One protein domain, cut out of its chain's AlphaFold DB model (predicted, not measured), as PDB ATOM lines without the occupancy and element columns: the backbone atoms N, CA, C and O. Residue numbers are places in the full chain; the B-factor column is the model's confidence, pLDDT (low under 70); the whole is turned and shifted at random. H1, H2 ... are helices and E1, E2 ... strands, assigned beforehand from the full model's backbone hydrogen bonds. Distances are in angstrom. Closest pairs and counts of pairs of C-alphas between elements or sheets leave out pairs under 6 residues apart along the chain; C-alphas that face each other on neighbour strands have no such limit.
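Overview. This is residues 131 to 235 of the 235 residues of an uncharacterized protein of Coprinellus micaceus (UniProt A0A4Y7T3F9). A twisted sheet of three strands, E3, E4 and E5, makes one layer, and the hairpin of E1 and E2 lies over part of one of its faces as a loose second layer, with the unnamed tail, residues 225 to 230, running along beside E2. The short helix H1 sits at the end of the sheet where E3 begins and E4 ends; residues 195 to 200 stick out beyond that end and residues 216 to 221 beyond the other. The printed part has 105 residues with one named helix and five named strands, in the order E1 E2 H1 E3 E4 E5; E3 - E4 - E5 and E1 - E2 are both antiparallel sheets. The class is mostly strand, though under half of the residues are in named elements. The whole is only just loose, close to compact, with a radius of gyration of the C-alphas of 15.8 A and spans of 45 by 35 by 27 A.

Along the chain. Residues 131 to 143 hold no named element. E1, residues 144 to 151, begins at C-alpha 144 (35.681, 47.395, -11.454) and is 22.3 A long. E2, residues 154 to 160, measures 20.0 A. H1, residues 164 to 170, measures 10.0 A and begins at C-alpha 164 (30.272, 42.565, -1.801). E3, residues 174 to 180, measures 18.5 A; E4, residues 183 to 191, 26.4 A. E5, residues 204 to 213, measures 26.6 A and ends at C-alpha 213 (53.448, 37.246, -15.208).

Arrangement. E3, E4 and E5 form a meander, each strand the antiparallel neighbour of the one before, with E3 and E5 as edge strands. In the hairpin E3 and E4, at 160 degrees, N 178 and O 185 are within hydrogen-bond range at 2.9 A. In the hairpin E4 and E5, at 162 degrees, N 188 and O 207 are 2.8 A apart. H1 only grazes this sheet, with its residues 164 to 169; the closest C-alphas of H1 and E3 are those of Met 168 and Val 174, 6.6 A apart. In H1 every O i to N i+4 pair is within hydrogen-bond range. E1 and E2 form a hairpin at 162 degrees, with N 146 and O 158 at 2.8 A. The closest C-alphas of E1 and E3 are those of Ala 147 and Ala 180, 7.2 A apart. E1 and E2 are each apart from E4 and E5.

Size, cuts and confidence. The two C-alphas farthest apart, those of Gln 198 and Thr 218, are 47.1 A apart. The printed part has no cut. The link from E4 to E5 is long, with 12 residues; the other links between named elements are tight. Residues 214 to 235, ending at the chain's last residue, hold no named element. The mean pLDDT of the printed part is 71.6, and 37 residues are under 70, among them residues 131 to 136, 194 to 201 and 215 to 235.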
ATOM      1  N   SER A 131      34.780  30.880 -12.828       59.22
ATOM      2  CA  SER A 131      34.247  30.968 -11.474       59.22
ATOM      3  C   SER A 131      32.997  30.088 -11.415       59.22
ATOM      4  O   SER A 131      32.266  30.019 -12.411       59.22
ATOM      5  N   PRO A 132      32.711  29.423 -10.283       59.97
ATOM      6  CA  PRO A 132      31.366  28.915 -10.050       59.97
ATOM      7  C   PRO A 132      30.349  30.039 -10.305       59.97
ATOM      8  O   PRO A 132      30.638  31.205 -10.026       59.97
ATOM      9  N   HIS A 133      29.197  29.681 -10.885       64.31
ATOM     10  CA  HIS A 133      28.112  30.617 -11.190       64.31
ATOM     11  C   HIS A 133      27.834  31.517  -9.982       64.31
ATOM     12  O   HIS A 133      27.409  31.020  -8.938       64.31
ATOM     13  N   SER A 134      28.081  32.821 -10.124       67.31
ATOM     14  CA  SER A 134      27.736  33.798  -9.093       67.31
ATOM     15  C   SER A 134      26.273  34.177  -9.259       67.31
ATOM     16  O   SER A 134      25.779  34.345 -10.376       67.31
ATOM     17  N   PHE A 135      25.570  34.377  -8.147       64.81
ATOM     18  CA  PHE A 135      24.206  34.902  -8.179       64.81
ATOM     19  C   PHE A 135      24.121  36.307  -8.818       64.81
ATOM     20  O   PHE A 135      23.045  36.749  -9.216       64.81
ATOM     21  N   PHE A 136      25.252  37.006  -8.947       65.94
ATOM     22  CA  PHE A 136      25.350  38.399  -9.382       65.94
ATOM     23  C   PHE A 136      26.215  38.547 -10.648       65.94
ATOM     24  O   PHE A 136      27.094  39.409 -10.719       65.94
ATOM     25  N   ASP A 137      26.013  37.677 -11.635       70.94
ATOM     26  CA  ASP A 137      26.709  37.736 -12.933       70.94
ATOM     27  C   ASP A 137      26.158  38.822 -13.888       70.94
ATOM     28  O   ASP A 137      26.520  38.868 -15.066       70.94
ATOM     29  N   ASP A 138      25.294  39.719 -13.406       73.81
ATOM     30  CA  ASP A 138      24.805  40.858 -14.179       73.81
ATOM     31  C   ASP A 138      25.895  41.924 -14.408       73.81
ATOM     32  O   ASP A 138      26.857  42.059 -13.649       73.81
ATOM     33  N   ASP A 139      25.756  42.707 -15.484       69.06
ATOM     34  CA  ASP A 139      26.731  43.752 -15.838       69.06
ATOM     35  C   ASP A 139      26.884  44.818 -14.735       69.06
ATOM     36  O   ASP A 139      27.977  45.351 -14.547       69.06
ATOM     37  N   GLU A 140      25.821  45.094 -13.970       70.44
ATOM     38  CA  GLU A 140      25.847  46.012 -12.819       70.44
ATOM     39  C   GLU A 140      26.598  45.433 -11.609       70.44
ATOM     40  O   GLU A 140      27.119  46.179 -10.775       70.44
ATOM     41  N   GLY A 141      26.689  44.106 -11.515       71.62
ATOM     42  CA  GLY A 141      27.387  43.404 -10.454       71.62
ATOM     43  C   GLY A 141      28.903  43.344 -10.642       71.62
ATOM     44  O   GLY A 141      29.611  43.092  -9.663       71.62
ATOM     45  N   LYS A 142      29.427  43.559 -11.853       77.50
ATOM     46  CA  LYS A 142      30.834  43.267 -12.170       77.50
ATOM     47  C   LYS A 142      31.823  44.112 -11.349       77.50
ATOM     48  O   LYS A 142      31.678  45.337 -11.267       77.50
ATOM     49  N   PRO A 143      32.870  43.494 -10.761       81.06
ATOM     50  CA  PRO A 143      33.958  44.235 -10.140       81.06
ATOM     51  C   PRO A 143      34.600  45.214 -11.127       81.06
ATOM     52  O   PRO A 143      34.795  44.895 -12.297       81.06
ATOM     53  N   SER A 144      34.965  46.402 -10.649       80.12
ATOM     54  CA  SER A 144      35.681  47.395 -11.454       80.12
ATOM     55  C   SER A 144      37.054  47.700 -10.873       80.12
ATOM     56  O   SER A 144      37.242  47.761  -9.655       80.12
ATOM     57  N   LEU A 145      38.016  47.903 -11.773       79.94
ATOM     58  CA  LEU A 145      39.415  48.144 -11.447       79.94
ATOM     59  C   LEU A 145      39.822  49.572 -11.820       79.94
ATOM     60  O   LEU A 145      39.533  50.051 -12.917       79.94
ATOM     61  N   ARG A 146      40.564  50.240 -10.938       76.19
ATOM     62  CA  ARG A 146      41.312  51.459 -11.261       76.19
ATOM     63  C   ARG A 146      42.742  51.331 -10.766       76.19
ATOM     64  O   ARG A 146      42.997  51.387  -9.566       76.19
ATOM     65  N   ALA A 147      43.678  51.195 -11.698       73.88
ATOM     66  CA  ALA A 147      45.096  51.316 -11.399       73.88
ATOM     67  C   ALA A 147      45.490  52.802 -11.366       73.88
ATOM     68  O   ALA A 147      45.144  53.568 -12.263       73.88
ATOM     69  N   MET A 148      46.210  53.206 -10.324       71.19
ATOM     70  CA  MET A 148      46.808  54.532 -10.190       71.19
ATOM     71  C   MET A 148      48.313  54.371 -10.024       71.19
ATOM     72  O   MET A 148      48.761  53.587  -9.188       71.19
ATOM     73  N   THR A 149      49.086  55.122 -10.800       70.69
ATOM     74  CA  THR A 149      50.549  55.144 -10.713       70.69
ATOM     75  C   THR A 149      50.973  56.359  -9.894       70.69
ATOM     76  O   THR A 149      50.658  57.486 -10.266       70.69
ATOM     77  N   HIS A 150      51.674  56.134  -8.782       73.12
ATOM     78  CA  HIS A 150      52.169  57.195  -7.887       73.12
ATOM     79  C   HIS A 150      53.639  57.546  -8.146       73.12
ATOM     80  O   HIS A 150      54.151  58.521  -7.603       73.12
ATOM     81  N   GLY A 151      54.328  56.756  -8.970       71.00
ATOM     82  CA  GLY A 151      55.724  56.940  -9.355       71.00
ATOM     83  C   GLY A 151      56.214  55.789 -10.242       71.00
ATOM     84  O   GLY A 151      55.426  54.896 -10.552       71.00
ATOM     85  N   PRO A 152      57.497  55.776 -10.642       68.56
ATOM     86  CA  PRO A 152      58.048  54.730 -11.509       68.56
ATOM     87  C   PRO A 152      57.950  53.324 -10.897       68.56
ATOM     88  O   PRO A 152      57.695  52.371 -11.625       68.56
ATOM     89  N   ASP A 153      58.051  53.216  -9.568       71.06
ATOM     90  CA  ASP A 153      58.068  51.935  -8.844       71.06
ATOM     91  C   ASP A 153      56.885  51.761  -7.876       71.06
ATOM     92  O   ASP A 153      56.864  50.835  -7.067       71.06
ATOM     93  N   SER A 154      55.898  52.662  -7.918       72.50
ATOM     94  CA  SER A 154      54.753  52.633  -7.004       72.50
ATOM     95  C   SER A 154      53.444  52.754  -7.761       72.50
ATOM     96  O   SER A 154      53.187  53.737  -8.462       72.50
ATOM     97  N   PHE A 155      52.589  51.755  -7.576       72.00
ATOM     98  CA  PHE A 155      51.233  51.728  -8.086       72.00
ATOM     99  C   PHE A 155      50.278  51.335  -6.959       72.00
ATOM    100  O   PHE A 155      50.638  50.638  -6.014       72.00
ATOM    101  N   SER A 156      49.029  51.761  -7.075       77.00
ATOM    102  CA  SER A 156      47.936  51.278  -6.241       77.00
ATOM    103  C   SER A 156      46.800  50.814  -7.132       77.00
ATOM    104  O   SER A 156      46.457  51.496  -8.097       77.00
ATOM    105  N   ILE A 157      46.189  49.693  -6.782       77.69
ATOM    106  CA  ILE A 157      45.030  49.158  -7.485       77.69
ATOM    107  C   ILE A 157      43.824  49.373  -6.579       77.69
ATOM    108  O   ILE A 157      43.767  48.842  -5.475       77.69
ATOM    109  N   SER A 158      42.872  50.182  -7.031       81.50
ATOM    110  CA  SER A 158      41.580  50.333  -6.375       81.50
ATOM    111  C   SER A 158      40.590  49.388  -7.038       81.50
ATOM    112  O   SER A 158      40.384  49.441  -8.249       81.50
ATOM    113  N   ILE A 159      40.002  48.517  -6.229       83.81
ATOM    114  CA  ILE A 159      39.018  47.529  -6.652       83.81
ATOM    115  C   ILE A 159      37.685  47.916  -6.020       83.81
ATOM    116  O   ILE A 159      37.615  48.116  -4.808       83.81
ATOM    117  N   SER A 160      36.635  48.016  -6.829       84.56
ATOM    118  CA  SER A 160      35.263  48.173  -6.348       84.56
ATOM    119  C   SER A 160      34.479  46.910  -6.669       84.56
ATOM    120  O   SER A 160      34.402  46.525  -7.833       84.56
ATOM    121  N   ILE A 161      33.910  46.273  -5.645       86.00
ATOM    122  CA  ILE A 161      33.092  45.067  -5.783       86.00
ATOM    123  C   ILE A 161      31.651  45.433  -5.407       86.00
ATOM    124  O   ILE A 161      31.351  45.583  -4.215       86.00
ATOM    125  N   PRO A 162      30.753  45.608  -6.393       85.44
ATOM    126  CA  PRO A 162      29.347  45.866  -6.125       85.44
ATOM    127  C   PRO A 162      28.739  44.760  -5.266       85.44
ATOM    128  O   PRO A 162      28.970  43.573  -5.503       85.44
ATOM    129  N   ARG A 163      27.948  45.163  -4.263       85.31
ATOM    130  CA  ARG A 163      27.190  44.246  -3.394       85.31
ATOM    131  C   ARG A 163      28.062  43.169  -2.732       85.31
ATOM    132  O   ARG A 163      27.603  42.056  -2.509       85.31
ATOM    133  N   PHE A 164      29.314  43.503  -2.400       85.81
ATOM    134  CA  PHE A 164      30.272  42.565  -1.801       85.81
ATOM    135  C   PHE A 164      29.689  41.784  -0.611       85.81
ATOM    136  O   PHE A 164      29.836  40.570  -0.547       85.81
ATOM    137  N   TYR A 165      28.983  42.463   0.297       85.62
ATOM    138  CA  TYR A 165      28.341  41.824   1.447       85.62
ATOM    139  C   TYR A 165      27.295  40.788   1.022       85.62
ATOM    140  O   TYR A 165      27.351  39.651   1.483       85.62
ATOM    141  N   ASP A 166      26.383  41.152   0.114       86.56
ATOM    142  CA  ASP A 166      25.362  40.232  -0.391       86.56
ATOM    143  C   ASP A 166      26.012  39.019  -1.075       86.56
ATOM    144  O   ASP A 166      25.604  37.885  -0.831       86.56
ATOM    145  N   ARG A 167      27.062  39.245  -1.878       86.62
ATOM    146  CA  ARG A 167      27.845  38.181  -2.527       86.62
ATOM    147  C   ARG A 167      28.461  37.235  -1.503       86.62
ATOM    148  O   ARG A 167      28.273  36.031  -1.599       86.62
ATOM    149  N   MET A 168      29.124  37.763  -0.476       86.06
ATOM    150  CA  MET A 168      29.715  36.930   0.574       86.06
ATOM    151  C   MET A 168      28.671  36.169   1.402       86.06
ATOM    152  O   MET A 168      28.978  35.098   1.918       86.06
ATOM    153  N   LEU A 169      27.448  36.688   1.542       85.06
ATOM    154  CA  LEU A 169      26.366  36.000   2.254       85.06
ATOM    155  C   LEU A 169      25.713  34.894   1.414       85.06
ATOM    156  O   LEU A 169      25.372  33.844   1.959       85.06
ATOM    157  N   ILE A 170      25.523  35.135   0.114       86.75
ATOM    158  CA  ILE A 170      24.817  34.223  -0.796       86.75
ATOM    159  C   ILE A 170      25.783  33.217  -1.421       86.75
ATOM    160  O   ILE A 170      25.604  32.011  -1.251       86.75
ATOM    161  N   ASP A 171      26.820  33.709  -2.099       86.38
ATOM    162  CA  ASP A 171      27.766  32.888  -2.858       86.38
ATOM    163  C   ASP A 171      28.855  32.297  -1.948       86.38
ATOM    164  O   ASP A 171      29.475  31.297  -2.297       86.38
ATOM    165  N   LYS A 172      29.086  32.900  -0.767       87.69
ATOM    166  CA  LYS A 172      30.173  32.553   0.178       87.69
ATOM    167  C   LYS A 172      31.577  32.610  -0.429       87.69
ATOM    168  O   LYS A 172      32.541  32.174   0.192       87.69
ATOM    169  N   GLU A 173      31.699  33.192  -1.609       87.81
ATOM    170  CA  GLU A 173      32.943  33.369  -2.332       87.81
ATOM    171  C   GLU A 173      32.804  34.594  -3.237       87.81
ATOM    172  O   GLU A 173      31.768  34.807  -3.865       87.81
ATOM    173  N   VAL A 174      33.863  35.397  -3.332       86.50
ATOM    174  CA  VAL A 174      34.024  36.351  -4.433       86.50
ATOM    175  C   VAL A 174      35.371  36.102  -5.077       86.50
ATOM    176  O   VAL A 174      36.403  36.331  -4.449       86.50
ATOM    177  N   SER A 175      35.371  35.683  -6.339       86.94
ATOM    178  CA  SER A 175      36.594  35.486  -7.106       86.94
ATOM    179  C   SER A 175      36.518  36.145  -8.479       86.94
ATOM    180  O   SER A 175      35.490  36.124  -9.152       86.94
ATOM    181  N   PHE A 176      37.605  36.801  -8.886       85.06
ATOM    182  CA  PHE A 176      37.753  37.334 -10.241       85.06
ATOM    183  C   PHE A 176      39.228  37.539 -10.593       85.06
ATOM    184  O   PHE A 176      40.094  37.651  -9.718       85.06
ATOM    185  N   GLN A 177      39.502  37.597 -11.896       87.50
ATOM    186  CA  GLN A 177      40.833  37.821 -12.447       87.50
ATOM    187  C   GLN A 177      40.916  39.204 -13.092       87.50
ATOM    188  O   GLN A 177      39.917  39.729 -13.571       87.50
ATOM    189  N   PHE A 178      42.096  39.817 -13.092       86.31
ATOM    190  CA  PHE A 178      42.306  41.113 -13.734       86.31
ATOM    191  C   PHE A 178      43.764  41.321 -14.139       86.31
ATOM    192  O   PHE A 178      44.684  40.743 -13.555       86.31
ATOM    193  N   LEU A 179      43.983  42.191 -15.126       86.25
ATOM    194  CA  LEU A 179      45.316  42.573 -15.576       86.25
ATOM    195  C   LEU A 179      45.786  43.839 -14.878       86.25
ATOM    196  O   LEU A 179      45.157  44.895 -14.969       86.25
ATOM    197  N   ALA A 180      46.943  43.753 -14.236       83.69
ATOM    198  CA  ALA A 180      47.595  44.911 -13.658       83.69
ATOM    199  C   ALA A 180      49.115  44.730 -13.658       83.69
ATOM    200  O   ALA A 180      49.634  43.681 -13.272       83.69
ATOM    201  N   ILE A 181      49.833  45.784 -14.060       81.31
ATOM    202  CA  ILE A 181      51.307  45.846 -14.062       81.31
ATOM    203  C   ILE A 181      51.915  44.654 -14.813       81.31
ATOM    204  O   ILE A 181      52.759  43.918 -14.302       81.31
ATOM    205  N   GLY A 182      51.420  44.418 -16.030       81.88
ATOM    206  CA  GLY A 182      51.929  43.357 -16.904       81.88
ATOM    207  C   GLY A 182      51.767  41.940 -16.349       81.88
ATOM    208  O   GLY A 182      52.513  41.049 -16.747       81.88
ATOM    209  N   SER A 183      50.842  41.745 -15.410       85.19
ATOM    210  CA  SER A 183      50.606  40.462 -14.750       85.19
ATOM    211  C   SER A 183      49.103  40.204 -14.620       85.19
ATOM    212  O   SER A 183      48.312  41.145 -14.486       85.19
ATOM    213  N   LEU A 184      48.712  38.933 -14.679       87.44
ATOM    214  CA  LEU A 184      47.364  38.457 -14.395       87.44
ATOM    215  C   LEU A 184      47.266  38.148 -12.904       87.44
ATOM    216  O   LEU A 184      48.019  37.330 -12.370       87.44
ATOM    217  N   TRP A 185      46.329  38.812 -12.247       87.25
ATOM    218  CA  TRP A 185      46.051  38.663 -10.829       87.25
ATOM    219  C   TRP A 185      44.721  37.954 -10.635       87.25
ATOM    220  O   TRP A 185      43.798  38.138 -11.422       87.25
ATOM    221  N   SER A 186      44.619  37.186  -9.558       86.94
ATOM    222  CA  SER A 186      43.385  36.580  -9.074       86.94
ATOM    223  C   SER A 186      43.130  37.076  -7.660       86.94
ATOM    224  O   SER A 186      43.970  36.863  -6.781       86.94
ATOM    225  N   LEU A 187      41.981  37.715  -7.439       87.62
ATOM    226  CA  LEU A 187      41.472  38.000  -6.100       87.62
ATOM    227  C   LEU A 187      40.472  36.907  -5.723       87.62
ATOM    228  O   LEU A 187      39.619  36.556  -6.533       87.62
ATOM    229  N   LEU A 188      40.580  36.399  -4.502       87.38
ATOM    230  CA  LEU A 188      39.656  35.455  -3.892       87.38
ATOM    231  C   LEU A 188      39.292  35.966  -2.497       87.38
ATOM    232  O   LEU A 188      40.175  36.254  -1.692       87.38
ATOM    233  N   ALA A 189      38.002  36.084  -2.209       87.69
ATOM    234  CA  ALA A 189      37.481  36.398  -0.889       87.69
ATOM    235  C   ALA A 189      36.639  35.229  -0.370       87.69
ATOM    236  O   ALA A 189      35.756  34.749  -1.079       87.69
ATOM    237  N   LEU A 190      36.905  34.798   0.864       87.00
ATOM    238  CA  LEU A 190      36.234  33.677   1.531       87.00
ATOM    239  C   LEU A 190      35.817  34.074   2.957       87.00
ATOM    240  O   LEU A 190      36.513  34.880   3.579       87.00
ATOM    241  N   PRO A 191      34.713  33.539   3.510       85.31
ATOM    242  CA  PRO A 191      34.380  33.727   4.917       85.31
ATOM    243  C   PRO A 191      35.455  33.104   5.813       85.31
ATOM    244  O   PRO A 191      36.049  32.078   5.480       85.31
ATOM    245  N   VAL A 192      35.707  33.728   6.961       85.12
ATOM    246  CA  VAL A 192      36.542  33.130   8.005       85.12
ATOM    247  C   VAL A 192      35.700  32.091   8.746       85.12
ATOM    248  O   VAL A 192      34.767  32.439   9.466       85.12
ATOM    249  N   GLU A 193      36.011  30.810   8.561       70.81
ATOM    250  CA  GLU A 193      35.443  29.725   9.363       70.81
ATOM    251  C   GLU A 193      36.262  29.579  10.652       70.81
ATOM    252  O   GLU A 193      37.216  28.806  10.709       70.81
ATOM    253  N   GLU A 194      35.941  30.352  11.690       64.94
ATOM    254  CA  GLU A 194      36.545  30.155  13.013       64.94
ATOM    255  C   GLU A 194      35.567  29.472  13.971       64.94
ATOM    256  O   GLU A 194      34.566  30.043  14.413       64.94
ATOM    257  N   GLU A 195      35.894  28.229  14.336       53.06
ATOM    258  CA  GLU A 195      35.274  27.519  15.451       53.06
ATOM    259  C   GLU A 195      35.645  28.222  16.769       53.06
ATOM    260  O   GLU A 195      36.694  27.965  17.355       53.06
ATOM    261  N   GLY A 196      34.797  29.137  17.250       55.91
ATOM    262  CA  GLY A 196      34.943  29.702  18.599       55.91
ATOM    263  C   GLY A 196      34.614  31.182  18.771       55.91
ATOM    264  O   GLY A 196      34.642  31.663  19.905       55.91
ATOM    265  N   PHE A 197      34.266  31.912  17.710       53.62
ATOM    266  CA  PHE A 197      33.828  33.301  17.856       53.62
ATOM    267  C   PHE A 197      32.415  33.381  18.454       53.62
ATOM    268  O   PHE A 197      31.406  33.157  17.792       53.62
ATOM    269  N   GLN A 198      32.338  33.731  19.740       48.31
ATOM    270  CA  GLN A 198      31.112  34.205  20.385       48.31
ATOM    271  C   GLN A 198      30.855  35.666  19.972       48.31
ATOM    272  O   GLN A 198      31.100  36.591  20.742       48.31
ATOM    273  N   GLY A 199      30.395  35.888  18.738       52.53
ATOM    274  CA  GLY A 199      29.946  37.206  18.280       52.53
ATOM    275  C   GLY A 199      29.651  37.274  16.781       52.53
ATOM    276  O   GLY A 199      30.349  36.649  15.991       52.53
ATOM    277  N   ASP A 200      28.653  38.083  16.405       59.25
ATOM    278  CA  ASP A 200      28.154  38.339  15.035       59.25
ATOM    279  C   ASP A 200      29.155  39.077  14.111       59.25
ATOM    280  O   ASP A 200      28.766  39.837  13.220       59.25
ATOM    281  N   ILE A 201      30.464  38.933  14.328       64.50
ATOM    282  CA  ILE A 201      31.468  39.626  13.518       64.50
ATOM    283  C   ILE A 201      31.680  38.833  12.231       64.50
ATOM    284  O   ILE A 201      32.364  37.813  12.214       64.50
ATOM    285  N   LEU A 202      31.107  39.330  11.135       72.31
ATOM    286  CA  LEU A 202      31.425  38.848   9.795       72.31
ATOM    287  C   LEU A 202      32.868  39.238   9.456       72.31
ATOM    288  O   LEU A 202      33.193  40.423   9.355       72.31
ATOM    289  N   ALA A 203      33.724  38.235   9.281       79.94
ATOM    290  CA  ALA A 203      35.099  38.394   8.832       79.94
ATOM    291  C   ALA A 203      35.319  37.624   7.524       79.94
ATOM    292  O   ALA A 203      34.750  36.550   7.310       79.94
ATOM    293  N   TRP A 204      36.167  38.175   6.653       83.06
ATOM    294  CA  TRP A 204      36.521  37.568   5.371       83.06
ATOM    295  C   TRP A 204      38.030  37.589   5.169       83.06
ATOM    296  O   TRP A 204      38.693  38.588   5.456       83.06
ATOM    297  N   ASN A 205      38.552  36.495   4.629       84.75
ATOM    298  CA  ASN A 205      39.926  36.382   4.179       84.75
ATOM    299  C   ASN A 205      40.014  36.800   2.717       84.75
ATOM    300  O   ASN A 205      39.260  36.298   1.885       84.75
ATOM    301  N   PHE A 206      40.962  37.685   2.412       85.56
ATOM    302  CA  PHE A 206      41.284  38.083   1.048       85.56
ATOM    303  C   PHE A 206      42.621  37.491   0.658       85.56
ATOM    304  O   PHE A 206      43.647  37.751   1.285       85.56
ATOM    305  N   GLU A 207      42.598  36.730  -0.416       86.56
ATOM    306  CA  GLU A 207      43.769  36.180  -1.044       86.56
ATOM    307  C   GLU A 207      43.958  36.828  -2.409       86.56
ATOM    308  O   GLU A 207      43.053  36.871  -3.241       86.56
ATOM    309  N   LEU A 208      45.161  37.341  -2.638       86.00
ATOM    310  CA  LEU A 208      45.545  37.940  -3.901       86.00
ATOM    311  C   LEU A 208      46.769  37.206  -4.432       86.00
ATOM    312  O   LEU A 208      47.821  37.204  -3.794       86.00
ATOM    313  N   ARG A 209      46.624  36.578  -5.599       85.88
ATOM    314  CA  ARG A 209      47.676  35.779  -6.235       85.88
ATOM    315  C   ARG A 209      48.005  36.326  -7.612       85.88
ATOM    316  O   ARG A 209      47.108  36.591  -8.405       85.88
ATOM    317  N   GLU A 210      49.291  36.437  -7.914       86.06
ATOM    318  CA  GLU A 210      49.769  36.591  -9.288       86.06
ATOM    319  C   GLU A 210      49.723  35.206  -9.943       86.06
ATOM    320  O   GLU A 210      50.443  34.297  -9.529       86.06
ATOM    321  N   THR A 211      48.822  35.001 -10.904       83.81
ATOM    322  CA  THR A 211      48.626  33.688 -11.546       83.81
ATOM    323  C   THR A 211      49.483  33.523 -12.790       83.81
ATOM    324  O   THR A 211      49.824  32.404 -13.156       83.81
ATOM    325  N   ASN A 212      49.821  34.629 -13.454       81.00
ATOM    326  CA  ASN A 212      50.694  34.627 -14.618       81.00
ATOM    327  C   ASN A 212      51.372  36.001 -14.754       81.00
ATOM    328  O   ASN A 212      50.750  37.029 -14.492       81.00
ATOM    329  N   SER A 213      52.650  36.022 -15.127       77.94
ATOM    330  CA  SER A 213      53.448  37.246 -15.208       77.94
ATOM    331  C   SER A 213      54.174  37.318 -16.538       77.94
ATOM    332  O   SER A 213      54.777  36.336 -16.971       77.94
ATOM    333  N   LYS A 214      54.218  38.511 -17.141       70.75
ATOM    334  CA  LYS A 214      55.116  38.787 -18.272       70.75
ATOM    335  C   LYS A 214      56.591  38.648 -17.885       70.75
ATOM    336  O   LYS A 214      57.445  38.434 -18.744       70.75
ATOM    337  N   HIS A 215      56.913  38.818 -16.605       62.97
ATOM    338  CA  HIS A 215      58.284  38.808 -16.127       62.97
ATOM    339  C   HIS A 215      58.625  37.439 -15.536       62.97
ATOM    340  O   HIS A 215      58.201  37.107 -14.432       62.97
ATOM    341  N   THR A 216      59.482  36.671 -16.214       50.50
ATOM    342  CA  THR A 216      60.295  35.649 -15.541       50.50
ATOM    343  C   THR A 216      61.262  36.379 -14.615       50.50
ATOM    344  O   THR A 216      62.344  36.800 -15.027       50.50
ATOM    345  N   TYR A 217      60.822  36.642 -13.387       48.19
ATOM    346  CA  TYR A 217      61.598  37.396 -12.416       48.19
ATOM    347  C   TYR A 217      62.802  36.554 -11.974       48.19
ATOM    348  O   TYR A 217      62.651  35.564 -11.267       48.19
ATOM    349  N   THR A 218      64.006  36.929 -12.409       45.75
ATOM    350  CA  THR A 218      65.274  36.319 -11.958       45.75
ATOM    351  C   THR A 218      65.944  37.114 -10.832       45.75
ATOM    352  O   THR A 218      67.020  36.746 -10.367       45.75
ATOM    353  N   GLY A 219      65.320  38.211 -10.386       43.09
ATOM    354  CA  GLY A 219      65.785  39.048  -9.280       43.09
ATOM    355  C   GLY A 219      65.159  38.676  -7.928       43.09
ATOM    356  O   GLY A 219      64.236  37.861  -7.878       43.09
ATOM    357  N   PRO A 220      65.626  39.288  -6.821       35.78
ATOM    358  CA  PRO A 220      64.964  39.154  -5.528       35.78
ATOM    359  C   PRO A 220      63.493  39.591  -5.647       35.78
ATOM    360  O   PRO A 220      63.195  40.487  -6.445       35.78
ATOM    361  N   PRO A 221      62.572  38.965  -4.893       43.00
ATOM    362  CA  PRO A 221      61.146  39.248  -4.999       43.00
ATOM    363  C   PRO A 221      60.906  40.746  -4.799       43.00
ATOM    364  O   PRO A 221      61.245  41.290  -3.746       43.00
ATOM    365  N   ILE A 222      60.337  41.426  -5.804       44.59
ATOM    366  CA  ILE A 222      59.815  42.773  -5.570       44.59
ATOM    367  C   ILE A 222      58.725  42.612  -4.521       44.59
ATOM    368  O   ILE A 222      57.732  41.921  -4.752       44.59
ATOM    369  N   GLN A 223      58.888  43.278  -3.386       40.06
ATOM    370  CA  GLN A 223      57.798  43.450  -2.443       40.06
ATOM    371  C   GLN A 223      56.743  44.356  -3.096       40.06
ATOM    372  O   GLN A 223      56.814  45.579  -3.019       40.06
ATOM    373  N   ARG A 224      55.784  43.748  -3.797       53.31
ATOM    374  CA  ARG A 224      54.614  44.433  -4.351       53.31
ATOM    375  C   ARG A 224      53.565  44.506  -3.246       53.31
ATOM    376  O   ARG A 224      52.949  43.501  -2.909       53.31
ATOM    377  N   SER A 225      53.383  45.675  -2.639       43.72
ATOM    378  CA  SER A 225      52.279  45.895  -1.704       43.72
ATOM    379  C   SER A 225      51.029  46.285  -2.488       43.72
ATOM    380  O   SER A 225      50.944  47.366  -3.063       43.72
ATOM    381  N   ILE A 226      50.037  45.394  -2.522       51.44
ATOM    382  CA  ILE A 226      48.720  45.721  -3.068       51.44
ATOM    383  C   ILE A 226      47.815  46.073  -1.896       51.44
ATOM    384  O   ILE A 226      47.398  45.217  -1.123       51.44
ATOM    385  N   ASN A 227      47.536  47.366  -1.751       47.50
ATOM    386  CA  ASN A 227      46.574  47.849  -0.773       47.50
ATOM    387  C   ASN A 227      45.162  47.669  -1.340       47.50
ATOM    388  O   ASN A 227      44.724  48.461  -2.173       47.50
ATOM    389  N   VAL A 228      44.457  46.631  -0.892       50.03
ATOM    390  CA  VAL A 228      43.047  46.419  -1.236       50.03
ATOM    391  C   VAL A 228      42.193  47.231  -0.264       50.03
ATOM    392  O   VAL A 228      42.064  46.888   0.907       50.03
ATOM    393  N   ALA A 229      41.622  48.337  -0.738       50.34
ATOM    394  CA  ALA A 229      40.660  49.122   0.028       50.34
ATOM    395  C   ALA A 229      39.241  48.776  -0.432       50.34
ATOM    396  O   ALA A 229      38.813  49.208  -1.500       50.34
ATOM    397  N   ILE A 230      38.512  48.020   0.387       52.44
ATOM    398  CA  ILE A 230      37.111  47.678   0.126       52.44
ATOM    399  C   ILE A 230      36.261  48.801   0.686       52.44
ATOM    400  O   ILE A 230      36.174  48.992   1.899       52.44
ATOM    401  N   ARG A 231      35.657  49.580  -0.208       50.19
ATOM    402  CA  ARG A 231      34.700  50.605   0.194       50.19
ATOM    403  C   ARG A 231      33.294  50.041   0.040       50.19
ATOM    404  O   ARG A 231      32.948  49.633  -1.068       50.19
ATOM    405  N   PRO A 232      32.475  50.023   1.101       49.16
ATOM    406  CA  PRO A 232      31.047  49.840   0.917       49.16
ATOM    407  C   PRO A 232      30.540  50.960   0.005       49.16
ATOM    408  O   PRO A 232      30.877  52.131   0.202       49.16
ATOM    409  N   ALA A 233      29.762  50.594  -1.012       47.22
ATOM    410  CA  ALA A 233      29.034  51.551  -1.829       47.22
ATOM    411  C   ALA A 233      27.882  52.115  -0.985       47.22
ATOM    412  O   ALA A 233      26.739  51.691  -1.113       47.22
ATOM    413  N   TYR A 234      28.193  53.019  -0.057       43.97
ATOM    414  CA  TYR A 234      27.177  53.901   0.497       43.97
ATOM    415  C   TYR A 234      26.935  54.995  -0.544       43.97
ATOM    416  O   TYR A 234      27.871  55.711  -0.910       43.97
ATOM    417  N   GLY A 235      25.710  55.022  -1.079       42.88
ATOM    418  CA  GLY A 235      25.202  56.132  -1.885       42.88
ATOM    419  C   GLY A 235      25.100  57.421  -1.085       42.88
ATOM    420  O   GLY A 235      25.002  57.339   0.162       42.88
TER     421      GLY A 235